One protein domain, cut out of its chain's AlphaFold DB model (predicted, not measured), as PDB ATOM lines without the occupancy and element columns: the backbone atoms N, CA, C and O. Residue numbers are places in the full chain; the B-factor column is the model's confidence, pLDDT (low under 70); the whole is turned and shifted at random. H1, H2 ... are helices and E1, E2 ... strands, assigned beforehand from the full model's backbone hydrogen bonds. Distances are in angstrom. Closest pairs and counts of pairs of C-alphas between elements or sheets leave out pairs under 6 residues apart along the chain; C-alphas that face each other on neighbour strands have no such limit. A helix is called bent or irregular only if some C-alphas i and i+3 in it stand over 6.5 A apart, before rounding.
ATOM      1  N   VAL A  23     -29.846 -13.801  26.998       34.91
ATOM      2  CA  VAL A  23     -30.258 -14.257  28.343       34.91
ATOM      3  C   VAL A  23     -31.414 -15.269  28.293       34.91
ATOM      4  O   VAL A  23     -31.762 -15.869  29.306       34.91
ATOM      5  N   ILE A  24     -31.997 -15.517  27.118       39.50
ATOM      6  CA  ILE A  24     -32.927 -16.633  26.933       39.50
ATOM      7  C   ILE A  24     -32.053 -17.844  26.617       39.50
ATOM      8  O   ILE A  24     -31.492 -17.913  25.528       39.50
ATOM      9  N   GLY A  25     -31.878 -18.721  27.611       45.03
ATOM     10  CA  GLY A  25     -31.099 -19.953  27.488       45.03
ATOM     11  C   GLY A  25     -31.440 -20.699  26.201       45.03
ATOM     12  O   GLY A  25     -32.602 -20.703  25.782       45.03
ATOM     13  N   ALA A  26     -30.413 -21.264  25.568       52.62
ATOM     14  CA  ALA A  26     -30.563 -22.073  24.370       52.62
ATOM     15  C   ALA A  26     -31.685 -23.104  24.580       52.62
ATOM     16  O   ALA A  26     -31.789 -23.733  25.636       52.62
ATOM     17  N   SER A  27     -32.577 -23.226  23.596       65.50
ATOM     18  CA  SER A  27     -33.613 -24.256  23.634       65.50
ATOM     19  C   SER A  27     -32.931 -25.623  23.602       65.50
ATOM     20  O   SER A  27     -31.915 -25.792  22.932       65.50
ATOM     21  N   CYS A  28     -33.512 -26.647  24.232       71.25
ATOM     22  CA  CYS A  28     -33.019 -28.022  24.058       71.25
ATOM     23  C   CYS A  28     -33.131 -28.526  22.608       71.25
ATOM     24  O   CYS A  28     -32.519 -29.540  22.253       71.25
ATOM     25  N   ASP A  29     -33.887 -27.806  21.778       78.75
ATOM     26  CA  ASP A  29     -33.968 -28.022  20.337       78.75
ATOM     27  C   ASP A  29     -32.731 -27.500  19.587       78.75
ATOM     28  O   ASP A  29     -32.456 -27.957  18.475       78.75
ATOM     29  N   ASP A  30     -31.957 -26.589  20.187       81.81
ATOM     30  CA  ASP A  30     -30.775 -26.008  19.563       81.81
ATOM     31  C   ASP A  30     -29.633 -27.030  19.522       81.81
ATOM     32  O   ASP A  30     -29.215 -27.619  20.532       81.81
ATOM     33  N   LYS A  31     -29.115 -27.245  18.311       84.75
ATOM     34  CA  LYS A  31     -27.967 -28.111  18.055       84.75
ATOM     35  C   LYS A  31     -26.756 -27.287  17.645       84.75
ATOM     36  O   LYS A  31     -26.890 -26.293  16.936       84.75
ATOM     37  N   ASN A  32     -25.579 -27.721  18.077       80.56
ATOM     38  CA  ASN A  32     -24.318 -27.163  17.605       80.56
ATOM     39  C   ASN A  32     -24.018 -27.617  16.167       80.56
ATOM     40  O   ASN A  32     -24.752 -28.416  15.580       80.56
ATOM     41  N   GLU A  33     -22.918 -27.129  15.593       86.38
ATOM     42  CA  GLU A  33     -22.528 -27.436  14.208       86.38
ATOM     43  C   GLU A  33     -22.318 -28.938  13.943       86.38
ATOM     44  O   GLU A  33     -22.386 -29.384  12.799       86.38
ATOM     45  N   GLN A  34     -22.101 -29.733  14.995       87.31
ATOM     46  CA  GLN A  34     -21.948 -31.186  14.914       87.31
ATOM     47  C   GLN A  34     -23.269 -31.949  15.114       87.31
ATOM     48  O   GLN A  34     -23.273 -33.179  15.123       87.31
ATOM     49  N   GLY A  35     -24.393 -31.245  15.276       86.75
ATOM     50  CA  GLY A  35     -25.718 -31.835  15.474       86.75
ATOM     51  C   GLY A  35     -26.006 -32.304  16.907       86.75
ATOM     52  O   GLY A  35     -27.046 -32.920  17.142       86.75
ATOM     53  N   ASN A  36     -25.119 -32.016  17.865       89.50
ATOM     54  CA  ASN A  36     -25.281 -32.363  19.281       89.50
ATOM     55  C   ASN A  36     -25.887 -31.201  20.075       89.50
ATOM     56  O   ASN A  36     -26.056 -30.107  19.548       89.50
ATOM     57  N   TYR A  37     -26.254 -31.433  21.337       85.94
ATOM     58  CA  TYR A  37     -26.828 -30.388  22.190       85.94
ATOM     59  C   TYR A  37     -25.871 -29.200  22.340       85.94
ATOM     60  O   TYR A  37     -24.739 -29.370  22.795       85.94
ATOM     61  N   ALA A  38     -26.346 -28.006  21.978       83.94
ATOM     62  CA  ALA A  38     -25.616 -26.765  22.225       83.94
ATOM     63  C   ALA A  38     -25.691 -26.350  23.703       83.94
ATOM     64  O   ALA A  38     -24.753 -25.753  24.219       83.94
ATOM     65  N   ASP A  39     -26.783 -26.702  24.386       83.44
ATOM     66  CA  ASP A  39     -26.990 -26.408  25.801       83.44
ATOM     67  C   ASP A  39     -26.550 -27.568  26.712       83.44
ATOM     68  O   ASP A  39     -26.991 -28.715  26.556       83.44
ATOM     69  N   TYR A  40     -25.702 -27.251  27.693       85.44
ATOM     70  CA  TYR A  40     -25.200 -28.201  28.689       85.44
ATOM     71  C   TYR A  40     -26.327 -28.817  29.527       85.44
ATOM     72  O   TYR A  40     -26.328 -30.025  29.775       85.44
ATOM     73  N   TYR A  41     -27.288 -28.007  29.978       86.44
ATOM     74  CA  TYR A  41     -28.346 -28.468  30.872       86.44
ATOM     75  C   TYR A  41     -29.275 -29.452  30.153       86.44
ATOM     76  O   TYR A  41     -29.616 -30.502  30.697       86.44
ATOM     77  N   CYS A  42     -29.592 -29.184  28.888       87.12
ATOM     78  CA  CYS A  42     -30.338 -30.101  28.033       87.12
ATOM     79  C   CYS A  42     -29.606 -31.433  27.815       87.12
ATOM     80  O   CYS A  42     -30.220 -32.499  27.905       87.12
ATOM     81  N   ALA A  43     -28.290 -31.397  27.575       90.38
ATOM     82  CA  ALA A  43     -27.485 -32.612  27.476       90.38
ATOM     83  C   ALA A  43     -27.459 -33.401  28.795       90.38
ATOM     84  O   ALA A  43     -27.532 -34.631  28.781       90.38
ATOM     85  N   TYR A  44     -27.376 -32.698  29.928       91.81
ATOM     86  CA  TYR A  44     -27.384 -33.298  31.257       91.81
ATOM     87  C   TYR A  44     -28.702 -34.019  31.557       91.81
ATOM     88  O   TYR A  44     -28.692 -35.196  31.923       91.81
ATOM     89  N   GLU A  45     -29.837 -33.341  31.363       90.94
ATOM     90  CA  GLU A  45     -31.161 -33.922  31.609       90.94
ATOM     91  C   GLU A  45     -31.444 -35.102  30.673       90.94
ATOM     92  O   GLU A  45     -31.989 -36.116  31.113       90.94
ATOM     93  N   GLU A  46     -31.016 -35.034  29.407       91.94
ATOM     94  CA  GLU A  46     -31.147 -36.167  28.491       91.94
ATOM     95  C   GLU A  46     -30.265 -37.346  28.920       91.94
ATOM     96  O   GLU A  46     -30.743 -38.478  28.982       91.94
ATOM     97  N   GLY A  47     -29.004 -37.105  29.295       93.44
ATOM     98  CA  GLY A  47     -28.111 -38.150  29.804       93.44
ATOM     99  C   GLY A  47     -28.680 -38.852  31.040       93.44
ATOM    100  O   GLY A  47     -28.729 -40.084  31.104       93.44
ATOM    101  N   LYS A  48     -29.217 -38.068  31.978       93.62
ATOM    102  CA  LYS A  48     -29.925 -38.559  33.165       93.62
ATOM    103  C   LYS A  48     -31.185 -39.353  32.800       93.62
ATOM    104  O   LYS A  48     -31.403 -40.430  33.354       93.62
ATOM    105  N   ARG A  49     -31.996 -38.871  31.849       92.50
ATOM    106  CA  ARG A  49     -33.197 -39.568  31.352       92.50
ATOM    107  C   ARG A  49     -32.846 -40.917  30.726       92.50
ATOM    108  O   ARG A  49     -33.552 -41.893  30.971       92.50
ATOM    109  N   LEU A  50     -31.790 -40.973  29.915       92.62
ATOM    110  CA  LEU A  50     -31.300 -42.203  29.292       92.62
ATOM    111  C   LEU A  50     -30.830 -43.210  30.346       92.62
ATOM    112  O   LEU A  50     -31.098 -44.402  30.220       92.62
ATOM    113  N   LEU A  51     -30.164 -42.734  31.398       92.31
ATOM    114  CA  LEU A  51     -29.729 -43.578  32.503       92.31
ATOM    115  C   LEU A  51     -30.937 -44.185  33.240       92.31
ATOM    116  O   LEU A  51     -31.007 -45.399  33.406       92.31
ATOM    117  N   SER A  52     -31.920 -43.360  33.618       89.00
ATOM    118  CA  SER A  52     -33.045 -43.798  34.454       89.00
ATOM    119  C   SER A  52     -34.187 -44.464  33.693       89.00
ATOM    120  O   SER A  52     -34.583 -45.580  34.023       89.00
ATOM    121  N   LYS A  53     -34.731 -43.816  32.659       85.06
ATOM    122  CA  LYS A  53     -35.934 -44.296  31.957       85.06
ATOM    123  C   LYS A  53     -35.649 -45.431  30.990       85.06
ATOM    124  O   LYS A  53     -36.514 -46.274  30.774       85.06
ATOM    125  N   GLU A  54     -34.459 -45.446  30.398       84.00
ATOM    126  CA  GLU A  54     -34.033 -46.531  29.506       84.00
ATOM    127  C   GLU A  54     -33.195 -47.583  30.244       84.00
ATOM    128  O   GLU A  54     -32.717 -48.522  29.612       84.00
ATOM    129  N   ASN A  55     -33.052 -47.439  31.572       83.56
ATOM    130  CA  ASN A  55     -32.334 -48.348  32.466       83.56
ATOM    131  C   ASN A  55     -30.948 -48.731  31.916       83.56
ATOM    132  O   ASN A  55     -30.572 -49.905  31.886       83.56
ATOM    133  N   LYS A  56     -30.214 -47.732  31.415       91.56
ATOM    134  CA  LYS A  56     -28.847 -47.914  30.923       91.56
ATOM    135  C   LYS A  56     -27.883 -47.826  32.090       91.56
ATOM    136  O   LYS A  56     -27.981 -46.929  32.918       91.56
ATOM    137  N   ASP A  57     -26.881 -48.697  32.094       93.31
ATOM    138  CA  ASP A  57     -25.868 -48.655  33.147       93.31
ATOM    139  C   ASP A  57     -24.833 -47.543  32.931       93.31
ATOM    140  O   ASP A  57     -24.174 -47.122  33.883       93.31
ATOM    141  N   TYR A  58     -24.675 -47.096  31.682       94.44
ATOM    142  CA  TYR A  58     -23.684 -46.117  31.254       94.44
ATOM    143  C   TYR A  58     -24.205 -45.276  30.083       94.44
ATOM    144  O   TYR A  58     -24.747 -45.824  29.118       94.44
ATOM    145  N   VAL A  59     -24.009 -43.958  30.157       95.56
ATOM    146  CA  VAL A  59     -24.356 -42.999  29.100       95.56
ATOM    147  C   VAL A  59     -23.199 -42.023  28.893       95.56
ATOM    148  O   VAL A  59     -22.542 -41.599  29.843       95.56
ATOM    149  N   GLU A  60     -22.953 -41.664  27.638       95.75
ATOM    150  CA  GLU A  60     -21.902 -40.743  27.212       95.75
ATOM    151  C   GLU A  60     -22.510 -39.706  26.267       95.75
ATOM    152  O   GLU A  60     -23.125 -40.066  25.264       95.75
ATOM    153  N   MET A  61     -22.333 -38.430  26.599       94.06
ATOM    154  CA  MET A  61     -22.763 -37.292  25.792       94.06
ATOM    155  C   MET A  61     -21.506 -36.533  25.384       94.06
ATOM    156  O   MET A  61     -20.864 -35.912  26.224       94.06
ATOM    157  N   LYS A  62     -21.119 -36.627  24.116       94.31
ATOM    158  CA  LYS A  62     -19.891 -36.022  23.587       94.31
ATOM    159  C   LYS A  62     -20.195 -34.844  22.688       94.31
ATOM    160  O   LYS A  62     -21.274 -34.780  22.102       94.31
ATOM    161  N   ASN A  63     -19.191 -33.987  22.528       90.94
ATOM    162  CA  ASN A  63     -19.210 -32.869  21.597       90.94
ATOM    163  C   ASN A  63     -20.424 -31.962  21.840       90.94
ATOM    164  O   ASN A  63     -21.107 -31.577  20.891       90.94
ATOM    165  N   ILE A  64     -20.728 -31.686  23.110       88.44
ATOM    166  CA  ILE A  64     -21.820 -30.790  23.512       88.44
ATOM    167  C   ILE A  64     -21.281 -29.373  23.752       88.44
ATOM    168  O   ILE A  64     -20.068 -29.155  23.709       88.44
ATOM    169  N   GLY A  65     -22.178 -28.417  23.985       84.19
ATOM    170  CA  GLY A  65     -21.818 -27.007  24.106       84.19
ATOM    171  C   GLY A  65     -21.749 -26.325  22.739       84.19
ATOM    172  O   GLY A  65     -21.721 -26.990  21.694       84.19
ATOM    173  N   GLU A  66     -21.708 -24.992  22.729       81.94
ATOM    174  CA  GLU A  66     -21.628 -24.197  21.493       81.94
ATOM    175  C   GLU A  66     -20.409 -24.580  20.636       81.94
ATOM    176  O   GLU A  66     -20.522 -24.705  19.418       81.94
ATOM    177  N   ASN A  67     -19.266 -24.842  21.282       82.50
ATOM    178  CA  ASN A  67     -17.998 -25.175  20.622       82.50
ATOM    179  C   ASN A  67     -17.759 -26.683  20.456       82.50
ATOM    180  O   ASN A  67     -16.718 -27.076  19.927       82.50
ATOM    181  N   ALA A  68     -18.702 -27.528  20.889       83.38
ATOM    182  CA  ALA A  68     -18.596 -28.983  20.808       83.38
ATOM    183  C   ALA A  68     -17.337 -29.566  21.494       83.38
ATOM    184  O   ALA A  68     -16.767 -30.554  21.027       83.38
ATOM    185  N   ASP A  69     -16.898 -28.956  22.593       82.81
ATOM    186  CA  ASP A  69     -15.673 -29.279  23.333       82.81
ATOM    187  C   ASP A  69     -15.934 -29.795  24.757       82.81
ATOM    188  O   ASP A  69     -14.999 -30.011  25.531       82.81
ATOM    189  N   GLU A  70     -17.200 -30.047  25.083       89.94
ATOM    190  CA  GLU A  70     -17.629 -30.613  26.354       89.94
ATOM    191  C   GLU A  70     -18.039 -32.085  26.203       89.94
ATOM    192  O   GLU A  70     -18.531 -32.538  25.160       89.94
ATOM    193  N   SER A  71     -17.831 -32.862  27.265       94.38
ATOM    194  CA  SER A  71     -18.247 -34.261  27.349       94.38
ATOM    195  C   SER A  71     -18.760 -34.611  28.737       94.38
ATOM    196  O   SER A  71     -18.113 -34.332  29.745       94.38
ATOM    197  N   LEU A  72     -19.906 -35.283  28.782       95.75
ATOM    198  CA  LEU A  72     -20.557 -35.730  30.005       95.75
ATOM    199  C   LEU A  72     -20.633 -37.248  30.047       95.75
ATOM    200  O   LEU A  72     -20.955 -37.899  29.048       95.75
ATOM    201  N   TYR A  73     -20.400 -37.811  31.225       96.81
ATOM    202  CA  TYR A  73     -20.464 -39.250  31.439       96.81
ATOM    203  C   TYR A  73     -21.308 -39.580  32.661       96.81
ATOM    204  O   TYR A  73     -21.136 -38.986  33.722       96.81
ATOM    205  N   PHE A  74     -22.186 -40.565  32.517       96.38
ATOM    206  CA  PHE A  74     -23.131 -40.981  33.547       96.38
ATOM    207  C   PHE A  74     -22.945 -42.470  33.798       96.38
ATOM    208  O   PHE A  74     -23.056 -43.271  32.871       96.38
ATOM    209  N   PHE A  75     -22.674 -42.843  35.042       96.12
ATOM    210  CA  PHE A  75     -22.488 -44.227  35.460       96.12
ATOM    211  C   PHE A  75     -23.483 -44.560  36.560       96.12
ATOM    212  O   PHE A  75     -23.404 -44.015  37.661       96.12
ATOM    213  N   SER A  76     -24.384 -45.499  36.290       95.12
ATOM    214  CA  SER A  76     -25.126 -46.158  37.363       95.12
ATOM    215  C   SER A  76     -24.160 -46.919  38.276       95.12
ATOM    216  O   SER A  76     -23.020 -47.225  37.902       95.12
ATOM    217  N   TYR A  77     -24.637 -47.324  39.451       93.81
ATOM    218  CA  TYR A  77     -23.812 -48.108  40.367       93.81
ATOM    219  C   TYR A  77     -23.449 -49.502  39.823       93.81
ATOM    220  O   TYR A  77     -22.427 -50.073  40.205       93.81
ATOM    221  N   ARG A  78     -24.194 -50.004  38.830       92.69
ATOM    222  CA  ARG A  78     -23.897 -51.258  38.116       92.69
ATOM    223  C   ARG A  78     -22.663 -51.179  37.215       92.69
ATOM    224  O   ARG A  78     -22.136 -52.217  36.835       92.69
ATOM    225  N   ALA A  79     -22.204 -49.976  36.861       93.38
ATOM    226  CA  ALA A  79     -21.069 -49.755  35.960       93.38
ATOM    227  C   ALA A  79     -19.855 -49.101  36.641       93.38
ATOM    228  O   ALA A  79     -18.960 -48.604  35.952       93.38
ATOM    229  N   LEU A  80     -19.803 -49.078  37.976       88.56
ATOM    230  CA  LEU A  80     -18.711 -48.448  38.728       88.56
ATOM    231  C   LEU A  80     -17.339 -49.047  38.395       88.56
ATOM    232  O   LEU A  80     -16.354 -48.324  38.267       88.56
ATOM    233  N   ASP A  81     -17.277 -50.361  38.188       85.69
ATOM    234  CA  ASP A  81     -16.066 -51.094  37.805       85.69
ATOM    235  C   ASP A  81     -15.503 -50.667  36.436       85.69
ATOM    236  O   ASP A  81     -14.319 -50.861  36.148       85.69
ATOM    237  N   LYS A  82     -16.326 -50.038  35.591       88.75
ATOM    238  CA  LYS A  82     -15.925 -49.544  34.268       88.75
ATOM    239  C   LYS A  82     -15.272 -48.164  34.317       88.75
ATOM    240  O   LYS A  82     -14.590 -47.809  33.357       88.75
ATOM    241  N   ILE A  83     -15.430 -47.403  35.404       89.56
ATOM    242  CA  ILE A  83     -14.933 -46.019  35.517       89.56
ATOM    243  C   ILE A  83     -13.419 -45.957  35.288       89.56
ATOM    244  O   ILE A  83     -12.947 -45.190  34.449       89.56
ATOM    245  N   LEU A  84     -12.652 -46.806  35.974       85.12
ATOM    246  CA  LEU A  84     -11.186 -46.797  35.884       85.12
ATOM    247  C   LEU A  84     -10.683 -47.263  34.511       85.12
ATOM    248  O   LEU A  84      -9.680 -46.764  34.007       85.12
ATOM    249  N   ASN A  85     -11.421 -48.172  33.869       86.94
ATOM    250  CA  ASN A  85     -11.142 -48.598  32.500       86.94
ATOM    251  C   ASN A  85     -11.484 -47.521  31.462       86.94
ATOM    252  O   ASN A  85     -10.858 -47.500  30.401       86.94
ATOM    253  N   LYS A  86     -12.462 -46.649  31.743       89.94
ATOM    254  CA  LYS A  86     -12.833 -45.530  30.867       89.94
ATOM    255  C   LYS A  86     -11.812 -44.400  30.960       89.94
ATOM    256  O   LYS A  86     -11.311 -43.961  29.930       89.94
ATOM    257  N   PHE A  87     -11.481 -43.960  32.171       85.81
ATOM    258  CA  PHE A  87     -10.625 -42.792  32.413       85.81
ATOM    259  C   PHE A  87      -9.170 -43.177  32.684       85.81
ATOM    260  O   PHE A  87      -8.543 -42.640  33.596       85.81
ATOM    261  N   LYS A  88      -8.644 -44.145  31.921       73.69
ATOM    262  CA  LYS A  88      -7.306 -44.718  32.129       73.69
ATOM    263  C   LYS A  88      -6.271 -43.640  32.444       73.69
ATOM    264  O   LYS A  88      -6.124 -42.658  31.716       73.69
ATOM    265  N   ILE A  89      -5.512 -43.873  33.510       67.94
ATOM    266  CA  ILE A  89      -4.360 -43.056  33.864       67.94
ATOM    267  C   ILE A  89      -3.120 -43.750  33.296       67.94
ATOM    268  O   ILE A  89      -2.672 -44.761  33.831       67.94
ATOM    269  N   TYR A  90      -2.543 -43.190  32.236       62.53
ATOM    270  CA  TYR A  90      -1.284 -43.682  31.674       62.53
ATOM    271  C   TYR A  90      -0.106 -43.392  32.613       62.53
ATOM    272  O   TYR A  90      -0.077 -42.384  33.329       62.53
ATOM    273  N   SER A  91       0.879 -44.283  32.636       55.44
ATOM    274  CA  SER A  91       2.180 -44.025  33.260       55.44
ATOM    275  C   SER A  91       2.994 -43.031  32.422       55.44
ATOM    276  O   SER A  91       2.817 -42.955  31.209       55.44
ATOM    277  N   GLU A  92       3.918 -42.281  33.036       51.38
ATOM    278  CA  GLU A  92       4.790 -41.353  32.288       51.38
ATOM    279  C   GLU A  92       5.544 -42.062  31.155       51.38
ATOM    280  O   GLU A  92       5.643 -41.532  30.053       51.38
ATOM    281  N   LYS A  93       5.953 -43.317  31.375       51.56
ATOM    282  CA  LYS A  93       6.610 -44.160  30.367       51.56
ATOM    283  C   LYS A  93       5.731 -44.467  29.150       51.56
ATOM    284  O   LYS A  93       6.250 -44.590  28.048       51.56
ATOM    285  N   GLU A  94       4.416 -44.596  29.324       49.66
ATOM    286  CA  GLU A  94       3.479 -44.814  28.211       49.66
ATOM    287  C   GLU A  94       3.215 -43.526  27.423       49.66
ATOM    288  O   GLU A  94       2.999 -43.589  26.216       49.66
ATOM    289  N   ILE A  95       3.296 -42.363  28.078       50.97
ATOM    290  CA  ILE A  95       3.227 -41.033  27.444       50.97
ATOM    291  C   ILE A  95       4.523 -40.731  26.671       50.97
ATOM    292  O   ILE A  95       4.515 -40.015  25.669       50.97
ATOM    293  N   GLU A  96       5.650 -41.260  27.149       46.66
ATOM    294  CA  GLU A  96       6.974 -41.102  26.544       46.66
ATOM    295  C   GLU A  96       7.255 -42.073  25.395       46.66
ATOM    296  O   GLU A  96       8.242 -41.866  24.685       46.66
ATOM    297  N   LYS A 212       0.503 -34.579  21.179       60.16
ATOM    298  CA  LYS A 212       1.146 -34.708  22.496       60.16
ATOM    299  C   LYS A 212       0.526 -33.784  23.548       60.16
ATOM    300  O   LYS A 212       0.434 -34.161  24.717       60.16
ATOM    301  N   LEU A 213       0.137 -32.570  23.158       62.22
ATOM    302  CA  LEU A 213      -0.536 -31.622  24.048       62.22
ATOM    303  C   LEU A 213      -1.951 -32.090  24.396       62.22
ATOM    304  O   LEU A 213      -2.320 -32.018  25.567       62.22
ATOM    305  N   GLU A 214      -2.694 -32.609  23.419       67.44
ATOM    306  CA  GLU A 214      -4.020 -33.206  23.616       67.44
ATOM    307  C   GLU A 214      -3.943 -34.406  24.563       67.44
ATOM    308  O   GLU A 214      -4.606 -34.404  25.595       67.44
ATOM    309  N   LEU A 215      -3.017 -35.345  24.332       68.25
ATOM    310  CA  LEU A 215      -2.815 -36.487  25.230       68.25
ATOM    311  C   LEU A 215      -2.492 -36.054  26.667       68.25
ATOM    312  O   LEU A 215      -3.000 -36.621  27.633       68.25
ATOM    313  N   LYS A 216      -1.636 -35.039  26.836       67.50
ATOM    314  CA  LYS A 216      -1.295 -34.527  28.169       67.50
ATOM    315  C   LYS A 216      -2.496 -33.865  28.848       67.50
ATOM    316  O   LYS A 216      -2.641 -33.996  30.064       67.50
ATOM    317  N   LYS A 217      -3.317 -33.140  28.086       77.81
ATOM    318  CA  LYS A 217      -4.554 -32.535  28.584       77.81
ATOM    319  C   LYS A 217      -5.518 -33.624  29.054       77.81
ATOM    320  O   LYS A 217      -5.887 -33.601  30.221       77.81
ATOM    321  N   ASP A 218      -5.798 -34.620  28.217       77.56
ATOM    322  CA  ASP A 218      -6.710 -35.727  28.537       77.56
ATOM    323  C   ASP A 218      -6.298 -36.464  29.817       77.56
ATOM    324  O   ASP A 218      -7.125 -36.797  30.666       77.56
ATOM    325  N   ILE A 219      -4.995 -36.686  30.000       77.56
ATOM    326  CA  ILE A 219      -4.462 -37.328  31.206       77.56
ATOM    327  C   ILE A 219      -4.676 -36.465  32.445       77.56
ATOM    328  O   ILE A 219      -5.068 -36.986  33.491       77.56
ATOM    329  N   ASN A 220      -4.413 -35.161  32.349       79.56
ATOM    330  CA  ASN A 220      -4.644 -34.246  33.461       79.56
ATOM    331  C   ASN A 220      -6.128 -34.193  33.822       79.56
ATOM    332  O   ASN A 220      -6.459 -34.311  35.000       79.56
ATOM    333  N   ASP A 221      -7.002 -34.071  32.826       85.75
ATOM    334  CA  ASP A 221      -8.446 -34.009  33.022       85.75
ATOM    335  C   ASP A 221      -8.945 -35.301  33.691       85.75
ATOM    336  O   ASP A 221      -9.613 -35.240  34.724       85.75
ATOM    337  N   ASN A 222      -8.505 -36.477  33.221       88.62
ATOM    338  CA  ASN A 222      -8.802 -37.756  33.876       88.62
ATOM    339  C   ASN A 222      -8.326 -37.784  35.337       88.62
ATOM    340  O   ASN A 222      -9.069 -38.214  36.219       88.62
ATOM    341  N   ILE A 223      -7.111 -37.305  35.627       85.62
ATOM    342  CA  ILE A 223      -6.591 -37.231  37.002       85.62
ATOM    343  C   ILE A 223      -7.473 -36.327  37.874       85.62
ATOM    344  O   ILE A 223      -7.775 -36.698  39.010       85.62
ATOM    345  N   TYR A 224      -7.889 -35.160  37.375       87.06
ATOM    346  CA  TYR A 224      -8.764 -34.247  38.114       87.06
ATOM    347  C   TYR A 224     -10.132 -34.873  38.394       87.06
ATOM    348  O   TYR A 224     -10.572 -34.875  39.547       87.06
ATOM    349  N   ALA A 225     -10.761 -35.470  37.383       91.06
ATOM    350  CA  ALA A 225     -12.045 -36.148  37.527       91.06
ATOM    351  C   ALA A 225     -11.969 -37.302  38.544       91.06
ATOM    352  O   ALA A 225     -12.813 -37.417  39.432       91.06
ATOM    353  N   LEU A 226     -10.919 -38.125  38.488       91.88
ATOM    354  CA  LEU A 226     -10.744 -39.254  39.404       91.88
ATOM    355  C   LEU A 226     -10.384 -38.823  40.836       91.88
ATOM    356  O   LEU A 226     -10.833 -39.456  41.792       91.88
ATOM    357  N   LYS A 227      -9.640 -37.723  41.017       90.81
ATOM    358  CA  LYS A 227      -9.438 -37.103  42.342       90.81
ATOM    359  C   LYS A 227     -10.748 -36.580  42.924       90.81
ATOM    360  O   LYS A 227     -11.000 -36.764  44.113       90.81
ATOM    361  N   SER A 228     -11.575 -35.954  42.088       93.00
ATOM    362  CA  SER A 228     -12.902 -35.475  42.473       93.00
ATOM    363  C   SER A 228     -13.799 -36.636  42.918       93.00
ATOM    364  O   SER A 228     -14.373 -36.572  44.003       93.00
ATOM    365  N   LEU A 229     -13.804 -37.753  42.179       93.69
ATOM    366  CA  LEU A 229     -14.510 -38.974  42.580       93.69
ATOM    367  C   LEU A 229     -14.006 -39.514  43.929       93.69
ATOM    368  O   LEU A 229     -14.810 -39.826  44.808       93.69
ATOM    369  N   LEU A 230     -12.684 -39.622  44.109       91.56
ATOM    370  CA  LEU A 230     -12.086 -40.135  45.346       91.56
ATOM    371  C   LEU A 230     -12.493 -39.307  46.574       91.56
ATOM    372  O   LEU A 230     -12.786 -39.882  47.627       91.56
ATOM    373  N   ALA A 231     -12.528 -37.978  46.440       90.50
ATOM    374  CA  ALA A 231     -12.971 -37.084  47.506       90.50
ATOM    375  C   ALA A 231     -14.421 -37.391  47.910       90.50
ATOM    376  O   ALA A 231     -14.690 -37.653  49.079       90.50
ATOM    377  N   GLN A 232     -15.332 -37.494  46.942       91.75
ATOM    378  CA  GLN A 232     -16.745 -37.731  47.246       91.75
ATOM    379  C   GLN A 232     -17.047 -39.138  47.774       91.75
ATOM    380  O   GLN A 232     -17.920 -39.304  48.630       91.75
ATOM    381  N   ILE A 233     -16.321 -40.164  47.309       90.75
ATOM    382  CA  ILE A 233     -16.411 -41.505  47.910       90.75
ATOM    383  C   ILE A 233     -15.989 -41.434  49.382       90.75
ATOM    384  O   ILE A 233     -16.644 -42.026  50.236       90.75
ATOM    385  N   SER A 234     -14.920 -40.693  49.684       89.88
ATOM    386  CA  SER A 234     -14.394 -40.548  51.047       89.88
ATOM    387  C   SER A 234     -15.340 -39.781  51.975       89.88
ATOM    388  O   SER A 234     -15.425 -40.124  53.152       89.88
ATOM    389  N   ASP A 235     -16.101 -38.832  51.431       90.00
ATOM    390  CA  ASP A 235     -17.133 -38.070  52.145       90.00
ATOM    391  C   ASP A 235     -18.475 -38.815  52.261       90.00
ATOM    392  O   ASP A 235     -19.441 -38.285  52.809       90.00
ATOM    393  N   ASN A 236     -18.546 -40.067  51.789       87.00
ATOM    394  CA  ASN A 236     -19.739 -40.910  51.864       87.00
ATOM    395  C   ASN A 236     -20.960 -40.336  51.107       87.00
ATOM    396  O   ASN A 236     -22.102 -40.703  51.391       87.00
ATOM    397  N   GLU A 237     -20.747 -39.472  50.107       84.00
ATOM    398  CA  GLU A 237     -21.836 -38.871  49.312       84.00
ATOM    399  C   GLU A 237     -22.587 -39.899  48.449       84.00
ATOM    400  O   GLU A 237     -23.769 -39.732  48.138       84.00
ATOM    401  N   HIS A 238     -21.941 -41.020  48.130       81.75
ATOM    402  CA  HIS A 238     -22.531 -42.123  47.373       81.75
ATOM    403  C   HIS A 238     -23.764 -42.751  48.048       81.75
ATOM    404  O   HIS A 238     -24.673 -43.197  47.351       81.75
ATOM    405  N   TYR A 239     -23.870 -42.737  49.382       83.19
ATOM    406  CA  TYR A 239     -25.033 -43.312  50.078       83.19
ATOM    407  C   TYR A 239     -26.327 -42.513  49.891       83.19
ATOM    408  O   TYR A 239     -27.416 -43.038  50.119       83.19
ATOM    409  N   LYS A 240     -26.231 -41.234  49.514       85.56
ATOM    410  CA  LYS A 240     -27.397 -40.356  49.333       85.56
ATOM    411  C   LYS A 240     -27.904 -40.338  47.896       85.56
ATOM    412  O   LYS A 240     -28.928 -39.714  47.642       85.56
ATOM    413  N   ASN A 241     -27.188 -40.973  46.980       91.62
ATOM    414  CA  ASN A 241     -27.299 -40.794  45.542       91.62
ATOM    415  C   ASN A 241     -27.386 -42.155  44.846       91.62
ATOM    416  O   ASN A 241     -27.247 -43.195  45.489       91.62
ATOM    417  N   ASP A 242     -27.636 -42.152  43.542       91.12
ATOM    418  CA  ASP A 242     -27.866 -43.377  42.781       91.12
ATOM    419  C   ASP A 242     -27.057 -43.455  41.474       91.12
ATOM    420  O   ASP A 242     -27.067 -44.502  40.831       91.12
ATOM    421  N   PHE A 243     -26.288 -42.428  41.101       94.19
ATOM    422  CA  PHE A 243     -25.324 -42.508  40.000       94.19
ATOM    423  C   PHE A 243     -24.124 -41.570  40.183       94.19
ATOM    424  O   PHE A 243     -24.146 -40.654  41.007       94.19
ATOM    425  N   VAL A 244     -23.076 -41.804  39.388       95.38
ATOM    426  CA  VAL A 244     -21.885 -40.952  39.281       95.38
ATOM    427  C   VAL A 244     -21.912 -40.198  37.959       95.38
ATOM    428  O   VAL A 244     -22.024 -40.794  36.887       95.38
ATOM    429  N   PHE A 245     -21.772 -38.888  38.040       96.19
ATOM    430  CA  PHE A 245     -21.658 -37.971  36.923       96.19
ATOM    431  C   PHE A 245     -20.215 -37.497  36.781       96.19
ATOM    432  O   PHE A 245     -19.568 -37.203  37.780       96.19
ATOM    433  N   PHE A 246     -19.724 -37.380  35.552       96.81
ATOM    434  CA  PHE A 246     -18.476 -36.692  35.248       96.81
ATOM    435  C   PHE A 246     -18.724 -35.603  34.216       96.81
ATOM    436  O   PHE A 246     -19.322 -35.866  33.171       96.81
ATOM    437  N   ASN A 247     -18.183 -34.419  34.489       92.88
ATOM    438  CA  ASN A 247     -18.132 -33.309  33.552       92.88
ATOM    439  C   ASN A 247     -16.691 -33.106  33.086       92.88
ATOM    440  O   ASN A 247     -15.788 -32.954  33.910       92.88
ATOM    441  N   PHE A 248     -16.499 -33.090  31.772       91.88
ATOM    442  CA  PHE A 248     -15.272 -32.680  31.112       91.88
ATOM    443  C   PHE A 248     -15.590 -31.472  30.236       91.88
ATOM    444  O   PHE A 248     -16.022 -31.631  29.096       91.88
ATOM    445  N   SER A 249     -15.376 -30.273  30.774       83.56
ATOM    446  CA  SER A 249     -15.506 -29.016  30.036       83.56
ATOM    447  C   SER A 249     -14.172 -28.261  30.022       83.56
ATOM    448  O   SER A 249     -13.331 -28.476  30.902       83.56
ATOM    449  N   PRO A 250     -13.960 -27.325  29.080       72.62
ATOM    450  CA  PRO A 250     -12.759 -26.490  29.063       72.62
ATOM    451  C   PRO A 250     -12.543 -25.691  30.355       72.62
ATOM    452  O   PRO A 250     -11.404 -25.388  30.711       72.62
ATOM    453  N   SER A 251     -13.629 -25.321  31.040       75.50
ATOM    454  CA  SER A 251     -13.595 -24.520  32.266       75.50
ATOM    455  C   SER A 251     -13.467 -25.346  33.539       75.50
ATOM    456  O   SER A 251     -12.881 -24.876  34.516       75.50
ATOM    457  N   THR A 252     -14.045 -26.545  33.563       81.38
ATOM    458  CA  THR A 252     -14.188 -27.352  34.776       81.38
ATOM    459  C   THR A 252     -14.194 -28.841  34.453       81.38
ATOM    460  O   THR A 252     -14.910 -29.304  33.563       81.38
ATOM    461  N   VAL A 253     -13.423 -29.600  35.235       87.56
ATOM    462  CA  VAL A 253     -13.400 -31.064  35.196       87.56
ATOM    463  C   VAL A 253     -13.636 -31.596  36.601       87.56
ATOM    464  O   VAL A 253     -12.902 -31.243  37.526       87.56
ATOM    465  N   PHE A 254     -14.670 -32.416  36.774       90.62
ATOM    466  CA  PHE A 254     -15.035 -32.975  38.076       90.62
ATOM    467  C   PHE A 254     -15.889 -34.236  37.942       90.62
ATOM    468  O   PHE A 254     -16.381 -34.566  36.862       90.62
ATOM    469  N   ALA A 255     -16.069 -34.922  39.067       93.88
ATOM    470  CA  ALA A 255     -16.993 -36.032  39.214       93.88
ATOM    471  C   ALA A 255     -17.880 -35.801  40.434       93.88
ATOM    472  O   ALA A 255     -17.387 -35.299  41.441       93.88
ATOM    473  N   GLU A 256     -19.151 -36.186  40.369       93.88
ATOM    474  CA  GLU A 256     -20.088 -36.047  41.483       93.88
ATOM    475  C   GLU A 256     -21.162 -37.126  41.550       93.88
ATOM    476  O   GLU A 256     -21.549 -37.717  40.543       93.88
ATOM    477  N   PHE A 257     -21.655 -37.375  42.759       92.69
ATOM    478  CA  PHE A 257     -22.790 -38.258  42.988       92.69
ATOM    479  C   PHE A 257     -24.111 -37.494  42.874       92.69
ATOM    480  O   PHE A 257     -24.264 -36.417  43.440       92.69
ATOM    481  N   ASN A 258     -25.077 -38.076  42.165       90.56
ATOM    482  CA  ASN A 258     -26.363 -37.447  41.871       90.56
ATOM    483  C   ASN A 258     -27.538 -38.430  41.986       90.56
ATOM    484  O   ASN A 258     -27.347 -39.640  42.119       90.56
ATOM    485  N   LYS A 259     -28.765 -37.892  41.901       89.44
ATOM    486  CA  LYS A 259     -30.024 -38.655  41.886       89.44
ATOM    487  C   LYS A 259     -30.697 -38.666  40.516       89.44
ATOM    488  O   LYS A 259     -30.932 -37.605  39.930       89.44
ATOM    489  N   ALA A 260     -31.074 -39.852  40.056       82.75
ATOM    490  CA  ALA A 260     -31.816 -40.115  38.829       82.75
ATOM    491  C   ALA A 260     -33.050 -41.013  39.037       82.75
ATOM    492  O   ALA A 260     -33.653 -41.428  38.050       82.75
ATOM    493  N   ASP A 261     -33.433 -41.280  40.288       85.69
ATOM    494  CA  ASP A 261     -34.516 -42.197  40.671       85.69
ATOM    495  C   ASP A 261     -34.253 -43.640  40.202       85.69
ATOM    496  O   ASP A 261     -35.165 -44.400  39.862       85.69
ATOM    497  N   LEU A 262     -32.977 -44.032  40.186       86.81
ATOM    498  CA  LEU A 262     -32.575 -45.399  39.883       86.81
ATOM    499  C   LEU A 262     -32.899 -46.306  41.069       86.81
ATOM    500  O   LEU A 262     -32.537 -46.043  42.215       86.81
ATOM    501  N   SER A 263     -33.581 -47.410  40.776       86.94
ATOM    502  CA  SER A 263     -33.912 -48.423  41.773       86.94
ATOM    503  C   SER A 263     -32.901 -49.566  41.733       86.94
ATOM    504  O   SER A 263     -32.636 -50.141  40.673       86.94
ATOM    505  N   TYR A 264     -32.381 -49.904  42.911       89.44
ATOM    506  CA  TYR A 264     -31.450 -51.008  43.133       89.44
ATOM    507  C   TYR A 264     -32.039 -51.999  44.129       89.44
ATOM    508  O   TYR A 264     -32.640 -51.581  45.127       89.44
ATOM    509  N   SER A 265     -31.853 -53.294  43.880       90.75
ATOM    510  CA  SER A 265     -32.188 -54.324  44.865       90.75
ATOM    511  C   SER A 265     -31.265 -54.223  46.088       90.75
ATOM    512  O   SER A 265     -30.185 -53.633  46.029       90.75
ATOM    513  N   GLU A 266     -31.669 -54.805  47.218       89.38
ATOM    514  CA  GLU A 266     -30.808 -54.848  48.411       89.38
ATOM    515  C   GLU A 266     -29.509 -55.634  48.149       89.38
ATOM    516  O   GLU A 266     -28.434 -55.220  48.573       89.38
ATOM    517  N   GLU A 267     -29.585 -56.699  47.348       90.81
ATOM    518  CA  GLU A 267     -28.427 -57.494  46.916       90.81
ATOM    519  C   GLU A 267     -27.430 -56.659  46.092       90.81
ATOM    520  O   GLU A 267     -26.213 -56.777  46.257       90.81
ATOM    521  N   GLU A 268     -27.939 -55.783  45.218       92.31
ATOM    522  CA  GLU A 268     -27.123 -54.850  44.440       92.31
ATOM    523  C   GLU A 268     -26.433 -53.827  45.346       92.31
ATOM    524  O   GLU A 268     -25.221 -53.628  45.242       92.31
ATOM    525  N   LYS A 269     -27.177 -53.222  46.280       88.50
ATOM    526  CA  LYS A 269     -26.639 -52.230  47.226       88.50
ATOM    527  C   LYS A 269     -25.503 -52.802  48.075       88.50
ATOM    528  O   LYS A 269     -24.460 -52.159  48.208       88.50
ATOM    529  N   ASP A 270     -25.664 -54.023  48.580       86.94
ATOM    530  CA  ASP A 270     -24.621 -54.719  49.340       86.94
ATOM    531  C   ASP A 270     -23.353 -54.960  48.506       86.94
ATOM    532  O   ASP A 270     -22.227 -54.860  49.010       86.94
ATOM    533  N   SER A 271     -23.517 -55.257  47.215       90.31
ATOM    534  CA  SER A 271     -22.406 -55.411  46.274       90.31
ATOM    535  C   SER A 271     -21.698 -54.077  46.002       90.31
ATOM    536  O   SER A 271     -20.465 -54.016  45.989       90.31
ATOM    537  N   PHE A 272     -22.446 -52.980  45.850       91.31
ATOM    538  CA  PHE A 272     -21.881 -51.669  45.518       91.31
ATOM    539  C   PHE A 272     -20.951 -51.123  46.592       91.31
ATOM    540  O   PHE A 272     -19.903 -50.583  46.247       91.31
ATOM    541  N   ASN A 273     -21.250 -51.340  47.874       86.81
ATOM    542  CA  ASN A 273     -20.360 -50.927  48.965       86.81
ATOM    543  C   ASN A 273     -18.961 -51.547  48.827       86.81
ATOM    544  O   ASN A 273     -17.948 -50.866  48.978       86.81
ATOM    545  N   LYS A 274     -18.889 -52.833  48.456       89.56
ATOM    546  CA  LYS A 274     -17.610 -53.511  48.190       89.56
ATOM    547  C   LYS A 274     -16.907 -52.917  46.969       89.56
ATOM    548  O   LYS A 274     -15.688 -52.752  46.982       89.56
ATOM    549  N   THR A 275     -17.664 -52.576  45.930       91.44
ATOM    550  CA  THR A 275     -17.135 -51.951  44.710       91.44
ATOM    551  C   THR A 275     -16.589 -50.547  44.974       91.44
ATOM    552  O   THR A 275     -15.508 -50.225  44.488       91.44
ATOM    553  N   PHE A 276     -17.264 -49.731  45.787       91.69
ATOM    554  CA  PHE A 276     -16.777 -48.406  46.177       91.69
ATOM    555  C   PHE A 276     -15.473 -48.482  46.966       91.69
ATOM    556  O   PHE A 276     -14.534 -47.757  46.643       91.69
ATOM    557  N   GLU A 277     -15.370 -49.391  47.937       90.44
ATOM    558  CA  GLU A 277     -14.124 -49.589  48.684       90.44
ATOM    559  C   GLU A 277     -12.982 -50.064  47.780       90.44
ATOM    560  O   GLU A 277     -11.860 -49.563  47.879       90.44
ATOM    561  N   LYS A 278     -13.268 -50.960  46.829       91.25
ATOM    562  CA  LYS A 278     -12.288 -51.383  45.821       91.25
ATOM    563  C   LYS A 278     -11.806 -50.200  44.972       91.25
ATOM    564  O   LYS A 278     -10.601 -49.988  44.852       91.25
ATOM    565  N   ILE A 279     -12.724 -49.397  44.431       90.50
ATOM    566  CA  ILE A 279     -12.389 -48.213  43.625       90.50
ATOM    567  C   ILE A 279     -11.591 -47.206  44.449       90.50
ATOM    568  O   ILE A 279     -10.592 -46.678  43.971       90.50
ATOM    569  N   LYS A 280     -11.980 -46.962  45.702       90.81
ATOM    570  CA  LYS A 280     -11.263 -46.074  46.621       90.81
ATOM    571  C   LYS A 280      -9.820 -46.526  46.835       90.81
ATOM    572  O   LYS A 280      -8.914 -45.694  46.812       90.81
ATOM    573  N   GLN A 281      -9.590 -47.821  47.044       89.75
ATOM    574  CA  GLN A 281      -8.243 -48.375  47.199       89.75
ATOM    575  C   GLN A 281      -7.424 -48.225  45.913       89.75
ATOM    576  O   GLN A 281      -6.317 -47.690  45.963       89.75
ATOM    577  N   GLU A 282      -7.984 -48.612  44.766       88.94
ATOM    578  CA  GLU A 282      -7.309 -48.501  43.468       88.94
ATOM    579  C   GLU A 282      -6.969 -47.046  43.122       88.94
ATOM    580  O   GLU A 282      -5.844 -46.755  42.718       88.94
ATOM    581  N   LEU A 283      -7.890 -46.106  43.357       87.81
ATOM    582  CA  LEU A 283      -7.652 -44.677  43.158       87.81
ATOM    583  C   LEU A 283      -6.555 -44.141  44.074       87.81
ATOM    584  O   LEU A 283      -5.691 -43.402  43.606       87.81
ATOM    585  N   ASN A 284      -6.537 -44.531  45.349       86.81
ATOM    586  CA  ASN A 284      -5.454 -44.150  46.254       86.81
ATOM    587  C   ASN A 284      -4.096 -44.660  45.755       86.81
ATOM    588  O   ASN A 284      -3.124 -43.909  45.770       86.81
ATOM    589  N   THR A 285      -4.014 -45.898  45.265       84.56
ATOM    590  CA  THR A 285      -2.773 -46.436  44.693       84.56
ATOM    591  C   THR A 285      -2.367 -45.704  43.413       84.56
ATOM    592  O   THR A 285      -1.209 -45.316  43.274       84.56
ATOM    593  N   LEU A 286      -3.303 -45.473  42.492       79.00
ATOM    594  CA  LEU A 286      -3.031 -44.838  41.200       79.00
ATOM    595  C   LEU A 286      -2.649 -43.358  41.327       79.00
ATOM    596  O   LEU A 286      -1.815 -42.873  40.559       79.00
ATOM    597  N   LEU A 287      -3.263 -42.640  42.271       77.88
ATOM    598  CA  LEU A 287      -3.099 -41.195  42.433       77.88
ATOM    599  C   LEU A 287      -1.994 -40.825  43.432       77.88
ATOM    600  O   LEU A 287      -1.332 -39.813  43.214       77.88
ATOM    601  N   ASN A 288      -1.761 -41.631  44.477       69.81
ATOM    602  CA  ASN A 288      -0.716 -41.372  45.482       69.81
ATOM    603  C   ASN A 288       0.570 -42.178  45.234       69.81
ATOM    604  O   ASN A 288       1.631 -41.785  45.701       69.81
ATOM    605  N   GLY A 289       0.517 -43.271  44.461       52.88
ATOM    606  CA  GLY A 289       1.707 -44.008  44.010       52.88
ATOM    607  C   GLY A 289       2.524 -43.278  42.935       52.88
ATOM    608  O   GLY A 289       3.530 -43.803  42.465       52.88
ATOM    609  N   LYS A 290       2.090 -42.075  42.541       48.47
ATOM    610  CA  LYS A 290       2.776 -41.157  41.628       48.47
ATOM    611  C   LYS A 290       3.285 -39.922  42.377       48.47
ATOM    612  O   LYS A 290       2.953 -38.793  42.019       48.47
TER     613      LYS A 290
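Overview. This is residues 23 to 96 and 212 to 290 of the 292 residues of an uncharacterized protein of Clostridium sp. CAG:557 (UniProt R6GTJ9). A twisted sheet of four strands lies between helices: H1 packs over E1 and E2 on one face, H2 and H4 cover parts of the other, and the long helix H6, which is not on the sheet, packs alongside H2 at a shallow tilt and crosses H4 at a steep one. H3 lies far from the sheet, and residues 23 to 39, a stretch with no named element, precede H1. The printed part has 153 residues with six named helices and four named strands, in the order H1 E1 E2 H2 H3 H4 H5 E3 E4 H6; the sheet runs E1 E2 E3 E4, all antiparallel. The class is mixed, helices and strands; the whole is compact, with a radius of gyration of the C-alphas of 16.3 A, and flat, spanning 45 by 43 by 23 A.

Along the chain. The strands are E1, residues 58 to 64, E2, residues 70 to 76 and 20.5 A long, E3, residues 243 to 248, and E4, residues 253 to 258. H1, residues 40 to 53, is 19.6 A long and begins at C-alpha 40 (-25.200, -28.201, 28.689). H2 is residues 77 to 86 and is irregular, with C-alphas 78 and 81 7.8 A apart. H4, residues 212 to 234, is 33.0 A long; H3, residues 92 to 95, and H5, residues 237 to 240, are short. H6, residues 266 to 288, is 33.1 A long and ends at C-alpha 288 (-0.716, -41.372, 45.482).

Arrangement. E1 and E2 form a hairpin, with N 61 and O 72 2.9 A apart. E2 and E3 are antiparallel neighbours, with N 73 and O 246 at 3.0 A. E3 and E4 form a hairpin, with N 245 and O 256 at 2.8 A. The sheet has three layers with its helices, H2 and H4 on one face and H1 on the opposite face. H1 runs along the strands at a height over the sheet of 8.4 A; the C-alphas of Gly 47 and Val 59, its closest to E1, are 6.2 A apart. H4 is over E4, and the C-alphas of Ala 225 and Phe 254, the closest, are 4.4 A apart. H6 is not on the sheet. It touches H2 at a shallow tilt of 22 degrees, the same way, closest at the C-alphas of Tyr 77 and Phe 272, 6.6 A. It touches H4 at a steep tilt of 51 degrees, opposite ways, closest at the C-alphas of Leu 230 and Lys 280, 6.1 A. H5 only grazes the sheet with residues 237 to 240. H3 is close to H4 but not clearly touching, with the C-alphas of Ile 95 and Leu 215 7.9 A apart. Every O i to N i+4 pair is within hydrogen-bond range in H1 and H4; H6 has 18 of 19, H2 has 1 of 6 but 4 of 7 O i to N i+3 pairs, and H3 and H5 are too short for an O i to N i+4 pair.

Size, cuts and confidence. The two C-alphas farthest apart, those of Ile 24 and Lys 93, are 48.3 A apart. Residues 97 to 211 are not printed, and C-alphas 96 and 212 are 9.6 A apart across the cut. Of the links that are printed whole, none is long. The mean pLDDT of the printed part is 83.9; residues 23 to 27, 89 to 96, 212 to 216 and 288 to 290 are under 70.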